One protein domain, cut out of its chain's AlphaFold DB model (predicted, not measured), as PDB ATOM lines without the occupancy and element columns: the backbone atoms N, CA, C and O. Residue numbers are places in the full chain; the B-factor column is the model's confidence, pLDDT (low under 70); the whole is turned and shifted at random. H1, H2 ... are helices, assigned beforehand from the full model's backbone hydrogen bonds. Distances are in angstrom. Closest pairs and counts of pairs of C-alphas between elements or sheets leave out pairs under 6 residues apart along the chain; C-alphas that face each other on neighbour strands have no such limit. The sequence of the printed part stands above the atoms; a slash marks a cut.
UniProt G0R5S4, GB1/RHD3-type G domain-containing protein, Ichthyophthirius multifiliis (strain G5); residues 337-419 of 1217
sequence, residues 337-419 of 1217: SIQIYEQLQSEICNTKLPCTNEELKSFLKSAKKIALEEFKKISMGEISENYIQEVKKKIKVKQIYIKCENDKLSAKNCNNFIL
ATOM      1  N   SER A 337     151.742 254.248 384.117       93.75
ATOM      2  CA  SER A 337     152.566 255.447 383.915       93.75
ATOM      3  C   SER A 337     154.005 255.246 384.399       93.75
ATOM      4  O   SER A 337     154.953 255.591 383.690       93.75
ATOM      5  N   ILE A 338     154.181 254.644 385.581       93.06
ATOM      6  CA  ILE A 338     155.502 254.333 386.140       93.06
ATOM      7  C   ILE A 338     156.210 253.285 385.284       93.06
ATOM      8  O   ILE A 338     157.368 253.490 384.938       93.06
ATOM      9  N   GLN A 339     155.519 252.218 384.884       93.56
ATOM     10  CA  GLN A 339     156.093 251.161 384.055       93.56
ATOM     11  C   GLN A 339     156.603 251.698 382.708       93.56
ATOM     12  O   GLN A 339     157.721 251.387 382.303       93.56
ATOM     13  N   ILE A 340     155.828 252.556 382.036       93.06
ATOM     14  CA  ILE A 340     156.256 253.217 380.791       93.06
ATOM     15  C   ILE A 340     157.479 254.101 381.041       93.06
ATOM     16  O   ILE A 340     158.421 254.107 380.247       93.06
ATOM     17  N   TYR A 341     157.494 254.840 382.153       94.69
ATOM     18  CA  TYR A 341     158.652 255.652 382.511       94.69
ATOM     19  C   TYR A 341     159.901 254.796 382.760       94.69
ATOM     20  O   TYR A 341     160.985 255.167 382.320       94.69
ATOM     21  N   GLU A 342     159.760 253.646 383.420       92.31
ATOM     22  CA  GLU A 342     160.854 252.706 383.686       92.31
ATOM     23  C   GLU A 342     161.393 252.059 382.407       92.31
ATOM     24  O   GLU A 342     162.608 251.941 382.245       92.31
ATOM     25  N   GLN A 343     160.515 251.718 381.462       91.44
ATOM     26  CA  GLN A 343     160.918 251.239 380.138       91.44
ATOM     27  C   GLN A 343     161.760 252.293 379.408       91.44
ATOM     28  O   GLN A 343     162.891 252.010 379.011       91.44
ATOM     29  N   LEU A 344     161.273 253.536 379.330       90.44
ATOM     30  CA  LEU A 344     162.010 254.645 378.711       90.44
ATOM     31  C   LEU A 344     163.313 254.963 379.458       90.44
ATOM     32  O   LEU A 344     164.330 255.281 378.844       90.44
ATOM     33  N   GLN A 345     163.314 254.856 380.786       90.38
ATOM     34  CA  GLN A 345     164.516 254.997 381.604       90.38
ATOM     35  C   GLN A 345     165.563 253.942 381.240       90.38
ATOM     36  O   GLN A 345     166.736 254.289 381.103       90.38
ATOM     37  N   SER A 346     165.167 252.674 381.105       88.00
ATOM     38  CA  SER A 346     166.093 251.589 380.766       88.00
ATOM     39  C   SER A 346     166.732 251.800 379.391       88.00
ATOM     40  O   SER A 346     167.941 251.635 379.235       88.00
ATOM     41  N   GLU A 347     165.951 252.284 378.422       88.50
ATOM     42  CA  GLU A 347     166.434 252.643 377.091       88.50
ATOM     43  C   GLU A 347     167.466 253.779 377.156       88.50
ATOM     44  O   GLU A 347     168.549 253.663 376.576       88.50
ATOM     45  N   ILE A 348     167.182 254.843 377.922       88.75
ATOM     46  CA  ILE A 348     168.119 255.957 378.141       88.75
ATOM     47  C   ILE A 348     169.417 255.455 378.785       88.75
ATOM     48  O   ILE A 348     170.496 255.817 378.317       88.75
ATOM     49  N   CYS A 349     169.322 254.614 379.820       86.12
ATOM     50  CA  CYS A 349     170.493 254.120 380.546       86.12
ATOM     51  C   CYS A 349     171.404 253.254 379.669       86.12
ATOM     52  O   CYS A 349     172.621 253.390 379.749       86.12
ATOM     53  N   ASN A 350     170.827 252.407 378.815       83.62
ATOM     54  CA  ASN A 350     171.590 251.448 378.015       83.62
ATOM     55  C   ASN A 350     172.171 252.041 376.727       83.62
ATOM     56  O   ASN A 350     173.200 251.570 376.257       83.62
ATOM     57  N   THR A 351     171.503 253.031 376.124       80.88
ATOM     58  CA  THR A 351     171.856 253.499 374.770       80.88
ATOM     59  C   THR A 351     172.408 254.919 374.717       80.88
ATOM     60  O   THR A 351     173.066 255.264 373.738       80.88
ATOM     61  N   LYS A 352     172.146 255.754 375.733       82.00
ATOM     62  CA  LYS A 352     172.446 257.196 375.673       82.00
ATOM     63  C   LYS A 352     173.378 257.706 376.767       82.00
ATOM     64  O   LYS A 352     173.775 258.861 376.680       82.00
ATOM     65  N   LEU A 353     173.710 256.915 377.788       87.69
ATOM     66  CA  LEU A 353     174.656 257.325 378.832       87.69
ATOM     67  C   LEU A 353     176.097 256.882 378.495       87.69
ATOM     68  O   LEU A 353     176.274 255.781 377.977       87.69
ATOM     69  N   PRO A 354     177.131 257.673 378.847       87.44
ATOM     70  CA  PRO A 354     177.052 259.006 379.449       87.44
ATOM     71  C   PRO A 354     176.783 260.118 378.414       87.44
ATOM     72  O   PRO A 354     177.350 260.106 377.325       87.44
ATOM     73  N   CYS A 355     175.958 261.110 378.769       85.94
ATOM     74  CA  CYS A 355     175.611 262.258 377.912       85.94
ATOM     75  C   CYS A 355     175.609 263.586 378.673       85.94
ATOM     76  O   CYS A 355     175.666 263.614 379.905       85.94
ATOM     77  N   THR A 356     175.529 264.706 377.951       86.56
ATOM     78  CA  THR A 356     175.556 266.043 378.562       86.56
ATOM     79  C   THR A 356     174.328 266.313 379.441       86.56
ATOM     80  O   THR A 356     173.247 265.746 379.261       86.56
ATOM     81  N   ASN A 357     174.461 267.239 380.398       85.94
ATOM     82  CA  ASN A 357     173.354 267.622 381.284       85.94
ATOM     83  C   ASN A 357     172.143 268.201 380.528       85.94
ATOM     84  O   ASN A 357     171.014 268.105 381.016       85.94
ATOM     85  N   GLU A 358     172.357 268.818 379.365       85.56
ATOM     86  CA  GLU A 358     171.288 269.385 378.537       85.56
ATOM     87  C   GLU A 358     170.512 268.292 377.796       85.56
ATOM     88  O   GLU A 358     169.279 268.247 377.871       85.56
ATOM     89  N   GLU A 359     171.224 267.352 377.175       86.62
ATOM     90  CA  GLU A 359     170.637 266.188 376.509       86.62
ATOM     91  C   GLU A 359     169.874 265.317 377.508       86.62
ATOM     92  O   GLU A 359     168.709 264.984 377.270       86.62
ATOM     93  N   LEU A 360     170.462 265.042 378.679       88.81
ATOM     94  CA  LEU A 360     169.803 264.280 379.737       88.81
ATOM     95  C   LEU A 360     168.499 264.954 380.186       88.81
ATOM     96  O   LEU A 360     167.460 264.300 380.277       88.81
ATOM     97  N   LYS A 361     168.510 266.275 380.418       88.81
ATOM     98  CA  LYS A 361     167.289 267.029 380.753       88.81
ATOM     99  C   LYS A 361     166.225 266.901 379.661       88.81
ATOM    100  O   LYS A 361     165.045 266.770 379.992       88.81
ATOM    101  N   SER A 362     166.621 266.927 378.388       90.06
ATOM    102  CA  SER A 362     165.695 266.791 377.261       90.06
ATOM    103  C   SER A 362     165.019 265.410 377.235       90.06
ATOM    104  O   SER A 362     163.788 265.341 377.172       90.06
ATOM    105  N   PHE A 363     165.788 264.326 377.412       89.81
ATOM    106  CA  PHE A 363     165.278 262.951 377.438       89.81
ATOM    107  C   PHE A 363     164.397 262.682 378.662       89.81
ATOM    108  O   PHE A 363     163.327 262.087 378.552       89.81
ATOM    109  N   LEU A 364     164.785 263.180 379.841       91.19
ATOM    110  CA  LEU A 364     163.974 263.020 381.051       91.19
ATOM    111  C   LEU A 364     162.659 263.812 380.973       91.19
ATOM    112  O   LEU A 364     161.648 263.377 381.534       91.19
ATOM    113  N   LYS A 365     162.651 264.961 380.282       91.69
ATOM    114  CA  LYS A 365     161.443 265.771 380.061       91.69
ATOM    115  C   LYS A 365     160.483 265.095 379.083       91.69
ATOM    116  O   LYS A 365     159.283 265.084 379.361       91.69
ATOM    117  N   SER A 366     160.981 264.522 377.986       91.56
ATOM    118  CA  SER A 366     160.143 263.781 377.034       91.56
ATOM    119  C   SER A 366     159.557 262.518 377.669       91.56
ATOM    120  O   SER A 366     158.341 262.337 377.623       91.56
ATOM    121  N   ALA A 367     160.369 261.720 378.371       92.38
ATOM    122  CA  ALA A 367     159.904 260.516 379.061       92.38
ATOM    123  C   ALA A 367     158.841 260.829 380.127       92.38
ATOM    124  O   ALA A 367     157.805 260.169 380.203       92.38
ATOM    125  N   LYS A 368     159.041 261.902 380.906       93.44
ATOM    126  CA  LYS A 368     158.043 262.376 381.876       93.44
ATOM    127  C   LYS A 368     156.741 262.805 381.198       93.44
ATOM    128  O   LYS A 368     155.671 262.558 381.745       93.44
ATOM    129  N   LYS A 369     156.813 263.471 380.040       93.00
ATOM    130  CA  LYS A 369     155.624 263.911 379.298       93.00
ATOM    131  C   LYS A 369     154.797 262.710 378.829       93.00
ATOM    132  O   LYS A 369     153.608 262.682 379.116       93.00
ATOM    133  N   ILE A 370     155.437 261.713 378.216       92.19
ATOM    134  CA  ILE A 370     154.776 260.488 377.731       92.19
ATOM    135  C   ILE A 370     154.098 259.739 378.889       92.19
ATOM    136  O   ILE A 370     152.919 259.404 378.806       92.19
ATOM    137  N   ALA A 371     154.807 259.553 380.008       93.19
ATOM    138  CA  ALA A 371     154.254 258.887 381.187       93.19
ATOM    139  C   ALA A 371     153.026 259.624 381.761       93.19
ATOM    140  O   ALA A 371     152.045 258.989 382.151       93.19
ATOM    141  N   LEU A 372     153.053 260.963 381.806       92.44
ATOM    142  CA  LEU A 372     151.933 261.768 382.310       92.44
ATOM    143  C   LEU A 372     150.753 261.839 381.333       92.44
ATOM    144  O   LEU A 372     149.613 261.939 381.779       92.44
ATOM    145  N   GLU A 373     151.004 261.811 380.024       91.50
ATOM    146  CA  GLU A 373     149.944 261.725 379.016       91.50
ATOM    147  C   GLU A 373     149.198 260.396 379.119       91.50
ATOM    148  O   GLU A 373     147.970 260.401 379.087       91.50
ATOM    149  N   GLU A 374     149.902 259.282 379.330       89.62
ATOM    150  CA  GLU A 374     149.243 257.989 379.536       89.62
ATOM    151  C   GLU A 374     148.446 257.947 380.847       89.62
ATOM    152  O   GLU A 374     147.317 257.460 380.855       89.62
ATOM    153  N   PHE A 375     148.975 258.527 381.933       92.00
ATOM    154  CA  PHE A 375     148.232 258.649 383.193       92.00
ATOM    155  C   PHE A 375     146.887 259.358 382.978       92.00
ATOM    156  O   PHE A 375     145.848 258.844 383.383       92.00
ATOM    157  N   LYS A 376     146.899 260.505 382.283       87.81
ATOM    158  CA  LYS A 376     145.700 261.318 382.032       87.81
ATOM    159  C   LYS A 376     144.631 260.614 381.198       87.81
ATOM    160  O   LYS A 376     143.468 260.970 381.324       87.81
ATOM    161  N   LYS A 377     145.006 259.660 380.341       85.94
ATOM    162  CA  LYS A 377     144.037 258.899 379.534       85.94
ATOM    163  C   LYS A 377     143.212 257.923 380.372       85.94
ATOM    164  O   LYS A 377     142.086 257.632 379.994       85.94
ATOM    165  N   ILE A 378     143.786 257.394 381.455       84.12
ATOM    166  CA  ILE A 378     143.188 256.321 382.268       84.12
ATOM    167  C   ILE A 378     142.582 256.883 383.560       84.12
ATOM    168  O   ILE A 378     141.531 256.436 384.007       84.12
ATOM    169  N   SER A 379     143.233 257.874 384.175       85.25
ATOM    170  CA  SER A 379     142.795 258.447 385.448       85.25
ATOM    171  C   SER A 379     141.439 259.146 385.332       85.25
ATOM    172  O   SER A 379     141.213 259.897 384.383       85.25
ATOM    173  N   MET A 380     140.582 258.985 386.341       81.94
ATOM    174  CA  MET A 380     139.247 259.587 386.388       81.94
ATOM    175  C   MET A 380     138.932 260.162 387.775       81.94
ATOM    176  O   MET A 380     139.379 259.637 388.793       81.94
ATOM    177  N   GLY A 381     138.108 261.212 387.808       78.50
ATOM    178  CA  GLY A 381     137.607 261.834 389.038       78.50
ATOM    179  C   GLY A 381     138.593 262.777 389.740       78.50
ATOM    180  O   GLY A 381     139.753 262.914 389.353       78.50
ATOM    181  N   GLU A 382     138.117 263.433 390.798       76.06
ATOM    182  CA  GLU A 382     138.859 264.459 391.553       76.06
ATOM    183  C   GLU A 382     140.079 263.890 392.300       76.06
ATOM    184  O   GLU A 382     141.104 264.550 392.443       76.06
ATOM    185  N   ILE A 383     140.025 262.609 392.683       83.38
ATOM    186  CA  ILE A 383     141.113 261.899 393.378       83.38
ATOM    187  C   ILE A 383     142.367 261.756 392.482       83.38
ATOM    188  O   ILE A 383     143.478 261.555 392.984       83.38
ATOM    189  N   SER A 384     142.226 261.912 391.160       86.00
ATOM    190  CA  SER A 384     143.331 261.819 390.193       86.00
ATOM    191  C   SER A 384     144.485 262.788 390.477       86.00
ATOM    192  O   SER A 384     145.642 262.457 390.197       86.00
ATOM    193  N   GLU A 385     144.211 263.944 391.094       86.38
ATOM    194  CA  GLU A 385     145.238 264.927 391.450       86.38
ATOM    195  C   GLU A 385     146.230 264.408 392.500       86.38
ATOM    196  O   GLU A 385     147.431 264.686 392.421       86.38
ATOM    197  N   ASN A 386     145.775 263.591 393.448       88.38
ATOM    198  CA  ASN A 386     146.657 263.011 394.461       88.38
ATOM    199  C   ASN A 386     147.584 261.962 393.826       88.38
ATOM    200  O   ASN A 386     148.805 262.004 394.002       88.38
ATOM    201  N   TYR A 387     147.029 261.087 392.983       90.38
ATOM    202  CA  TYR A 387     147.796 260.046 392.294       90.38
ATOM    203  C   TYR A 387     148.805 260.623 391.292       90.38
ATOM    204  O   TYR A 387     149.945 260.155 391.229       90.38
ATOM    205  N   ILE A 388     148.456 261.683 390.549       90.06
ATOM    206  CA  ILE A 388     149.411 262.321 389.627       90.06
ATOM    207  C   ILE A 388     150.563 262.997 390.383       90.06
ATOM    208  O   ILE A 388     151.691 263.039 389.881       90.06
ATOM    209  N   GLN A 389     150.322 263.520 391.593       90.88
ATOM    210  CA  GLN A 389     151.389 264.048 392.445       90.88
ATOM    211  C   GLN A 389     152.333 262.938 392.910       90.88
ATOM    212  O   GLN A 389     153.552 263.117 392.848       90.88
ATOM    213  N   GLU A 390     151.810 261.778 393.305       90.88
ATOM    214  CA  GLU A 390     152.637 260.618 393.648       90.88
ATOM    215  C   GLU A 390     153.453 260.098 392.460       90.88
ATOM    216  O   GLU A 390     154.649 259.842 392.608       90.88
ATOM    217  N   VAL A 391     152.855 260.015 391.264       92.19
ATOM    218  CA  VAL A 391     153.574 259.669 390.023       92.19
ATOM    219  C   VAL A 391     154.716 260.657 389.783       92.19
ATOM    220  O   VAL A 391     155.858 260.250 389.572       92.19
ATOM    221  N   LYS A 392     154.453 261.968 389.883       92.88
ATOM    222  CA  LYS A 392     155.491 263.006 389.744       92.88
ATOM    223  C   LYS A 392     156.607 262.846 390.783       92.88
ATOM    224  O   LYS A 392     157.769 263.040 390.424       92.88
ATOM    225  N   LYS A 393     156.281 262.499 392.036       93.50
ATOM    226  CA  LYS A 393     157.265 262.228 393.100       93.50
ATOM    227  C   LYS A 393     158.126 261.008 392.756       93.50
ATOM    228  O   LYS A 393     159.349 261.135 392.751       93.50
ATOM    229  N   LYS A 394     157.520 259.873 392.386       92.31
ATOM    230  CA  LYS A 394     158.244 258.644 391.999       92.31
ATOM    231  C   LYS A 394     159.140 258.860 390.773       92.31
ATOM    232  O   LYS A 394     160.311 258.486 390.801       92.31
ATOM    233  N   ILE A 395     158.641 259.555 389.748       93.69
ATOM    234  CA  ILE A 395     159.439 259.949 388.575       93.69
ATOM    235  C   ILE A 395     160.629 260.819 388.999       93.69
ATOM    236  O   ILE A 395     161.740 260.591 388.536       93.69
ATOM    237  N   LYS A 396     160.439 261.794 389.900       92.62
ATOM    238  CA  LYS A 396     161.531 262.664 390.372       92.62
ATOM    239  C   LYS A 396     162.642 261.867 391.068       92.62
ATOM    240  O   LYS A 396     163.812 262.145 390.829       92.62
ATOM    241  N   VAL A 397     162.294 260.863 391.875       93.12
ATOM    242  CA  VAL A 397     163.275 259.960 392.507       93.12
ATOM    243  C   VAL A 397     164.067 259.189 391.447       93.12
ATOM    244  O   VAL A 397     165.297 259.171 391.483       93.12
ATOM    245  N   LYS A 398     163.388 258.620 390.445       90.75
ATOM    246  CA  LYS A 398     164.038 257.895 389.341       90.75
ATOM    247  C   LYS A 398     164.922 258.815 388.482       90.75
ATOM    248  O   LYS A 398     166.013 258.417 388.091       90.75
ATOM    249  N   GLN A 399     164.525 260.072 388.262       91.44
ATOM    250  CA  GLN A 399     165.355 261.080 387.581       91.44
ATOM    251  C   GLN A 399     166.673 261.357 388.319       91.44
ATOM    252  O   GLN A 399     167.711 261.500 387.674       91.44
ATOM    253  N   ILE A 400     166.644 261.417 389.656       90.62
ATOM    254  CA  ILE A 400     167.852 261.593 390.477       90.62
ATOM    255  C   ILE A 400     168.778 260.383 390.320       90.62
ATOM    256  O   ILE A 400     169.979 260.565 390.132       90.62
ATOM    257  N   TYR A 401     168.223 259.167 390.327       90.06
ATOM    258  CA  TYR A 401     168.990 257.943 390.094       90.06
ATOM    259  C   TYR A 401     169.706 257.965 388.735       90.06
ATOM    260  O   TYR A 401     170.917 257.778 388.686       90.06
ATOM    261  N   ILE A 402     168.993 258.278 387.644       88.69
ATOM    262  CA  ILE A 402     169.591 258.339 386.297       88.69
ATOM    263  C   ILE A 402     170.694 259.399 386.235       88.69
ATOM    264  O   ILE A 402     171.734 259.171 385.624       88.69
ATOM    265  N   LYS A 403     170.496 260.555 386.882       89.62
ATOM    266  CA  LYS A 403     171.526 261.597 386.953       89.62
ATOM    267  C   LYS A 403     172.784 261.092 387.667       89.62
ATOM    268  O   LYS A 403     173.879 261.292 387.157       89.62
ATOM    269  N   CYS A 404     172.623 260.401 388.795       89.12
ATOM    270  CA  CYS A 404     173.741 259.819 389.533       89.12
ATOM    271  C   CYS A 404     174.478 258.755 388.706       89.12
ATOM    272  O   CYS A 404     175.704 258.759 388.661       89.12
ATOM    273  N   GLU A 405     173.753 257.883 388.003       89.19
ATOM    274  CA  GLU A 405     174.362 256.898 387.100       89.19
ATOM    275  C   GLU A 405     175.100 257.562 385.924       89.19
ATOM    276  O   GLU A 405     176.208 257.144 385.585       89.19
ATOM    277  N   ASN A 406     174.558 258.646 385.353       91.00
ATOM    278  CA  ASN A 406     175.241 259.436 384.324       91.00
ATOM    279  C   ASN A 406     176.555 260.041 384.848       91.00
ATOM    280  O   ASN A 406     177.587 259.938 384.189       91.00
ATOM    281  N   ASP A 407     176.532 260.622 386.053       88.50
ATOM    282  CA  ASP A 407     177.714 261.210 386.692       88.50
ATOM    283  C   ASP A 407     178.777 260.138 387.012       88.50
ATOM    284  O   ASP A 407     179.966 260.360 386.782       88.50
ATOM    285  N   LYS A 408     178.368 258.944 387.470       88.50
ATOM    286  CA  LYS A 408     179.278 257.809 387.720       88.50
ATOM    287  C   LYS A 408     179.948 257.302 386.444       88.50
ATOM    288  O   LYS A 408     181.160 257.083 386.435       88.50
ATOM    289  N   LEU A 409     179.178 257.097 385.373       88.19
ATOM    290  CA  LEU A 409     179.714 256.651 384.083       88.19
ATOM    291  C   LEU A 409     180.622 257.717 383.459       88.19
ATOM    292  O   LEU A 409     181.674 257.375 382.920       88.19
ATOM    293  N   SER A 410     180.254 258.995 383.596       88.31
ATOM    294  CA  SER A 410     181.092 260.138 383.220       88.31
ATOM    295  C   SER A 410     182.443 260.095 383.939       88.31
ATOM    296  O   SER A 410     183.486 260.030 383.290       88.31
ATOM    297  N   ALA A 411     182.433 260.004 385.275       87.19
ATOM    298  CA  ALA A 411     183.646 259.924 386.086       87.19
ATOM    299  C   ALA A 411     184.530 258.737 385.682       87.19
ATOM    300  O   ALA A 411     185.736 258.889 385.505       87.19
ATOM    301  N   LYS A 412     183.934 257.555 385.479       88.31
ATOM    302  CA  LYS A 412     184.663 256.353 385.053       88.31
ATOM    303  C   LYS A 412     185.339 256.544 383.692       88.31
ATOM    304  O   LYS A 412     186.513 256.210 383.550       88.31
ATOM    305  N   ASN A 413     184.624 257.088 382.708       87.81
ATOM    306  CA  ASN A 413     185.159 257.295 381.363       87.81
ATOM    307  C   ASN A 413     186.248 258.378 381.339       87.81
ATOM    308  O   ASN A 413     187.298 258.157 380.736       87.81
ATOM    309  N   CYS A 414     186.039 259.503 382.030       87.69
ATOM    310  CA  CYS A 414     187.038 260.563 382.168       87.69
ATOM    311  C   CYS A 414     188.298 260.070 382.886       87.69
ATOM    312  O   CYS A 414     189.398 260.291 382.391       87.69
ATOM    313  N   ASN A 415     188.158 259.346 383.998       87.50
ATOM    314  CA  ASN A 415     189.306 258.817 384.737       87.50
ATOM    315  C   ASN A 415     190.100 257.795 383.919       87.50
ATOM    316  O   ASN A 415     191.325 257.850 383.913       87.50
ATOM    317  N   ASN A 416     189.431 256.904 383.181       88.12
ATOM    318  CA  ASN A 416     190.116 255.971 382.285       88.12
ATOM    319  C   ASN A 416     190.893 256.701 381.179       88.12
ATOM    320  O   ASN A 416     192.013 256.312 380.862       88.12
ATOM    321  N   PHE A 417     190.319 257.768 380.613       89.06
ATOM    322  CA  PHE A 417     191.000 258.594 379.615       89.06
ATOM    323  C   PHE A 417     192.235 259.290 380.209       89.06
ATOM    324  O   PHE A 417     193.323 259.196 379.647       89.06
ATOM    325  N   ILE A 418     192.087 259.916 381.383       88.81
ATOM    326  CA  ILE A 418     193.188 260.575 382.101       88.81
ATOM    327  C   ILE A 418     194.316 259.579 382.388       88.81
ATOM    328  O   ILE A 418     195.469 259.862 382.078       88.81
ATOM    329  N   LEU A 419     193.994 258.405 382.940       86.06
ATOM    330  CA  LEU A 419     194.984 257.395 383.319       86.06
ATOM    331  C   LEU A 419     195.751 256.815 382.134       86.06
ATOM    332  O   LEU A 419     196.896 256.421 382.318       86.06
TER     333      LEU A 419
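This is residues 337 to 419 of the 1217 residues of the protein "GB1/RHD3-type G domain-containing protein" of Ichthyophthirius multifiliis (strain G5) (UniProt G0R5S4). Three helices form an up-and-down bundle, each running against the one before; H3 makes the length, and its residues 414 to 419 stick out at one end. The 83 printed residues, all helix by class, hold H1, H2 and H3 in that order and no named strand. The whole is loose, with a radius of gyration of the C-alphas of 15.3 A, a rod of 58 by 19 by 18 A.

H1, residues 337 to 351, touches H2, residues 357 to 378, in a hairpin at a shallow tilt of 27 degrees; their closest C-alphas, of Ser 337 and Ala 371, are 4.7 A apart. H3, residues 384 to 419, makes a second hairpin with H2 at 25 degrees, touching it with residues 388 to 403 alone; the closest C-alphas, of Leu 364 and Gln 399, are 7.0 A apart. H3 touches H1, the same way at a shallow 10 degrees, with residues 391 to 402 alone; the closest C-alphas, of Ile 338 and Val 391, are 6.9 A apart. Every O i to N i+4 pair is within hydrogen-bond range in H1 and H3, 17 of 18 in H2.

H1 begins at C-alpha 337 (152.566, 255.447, 383.915); H3, 52.3 A from first to last C-alpha, ends at C-alpha 419 (194.984, 257.395, 383.319). H2 is 32.2 A long, H1 21.4 A.

The farthest C-alphas, of Gly 381 and Leu 419, are 57.8 A apart. Both links are tight, the printed part has no cut, and no printed residue is under 70 in pLDDT.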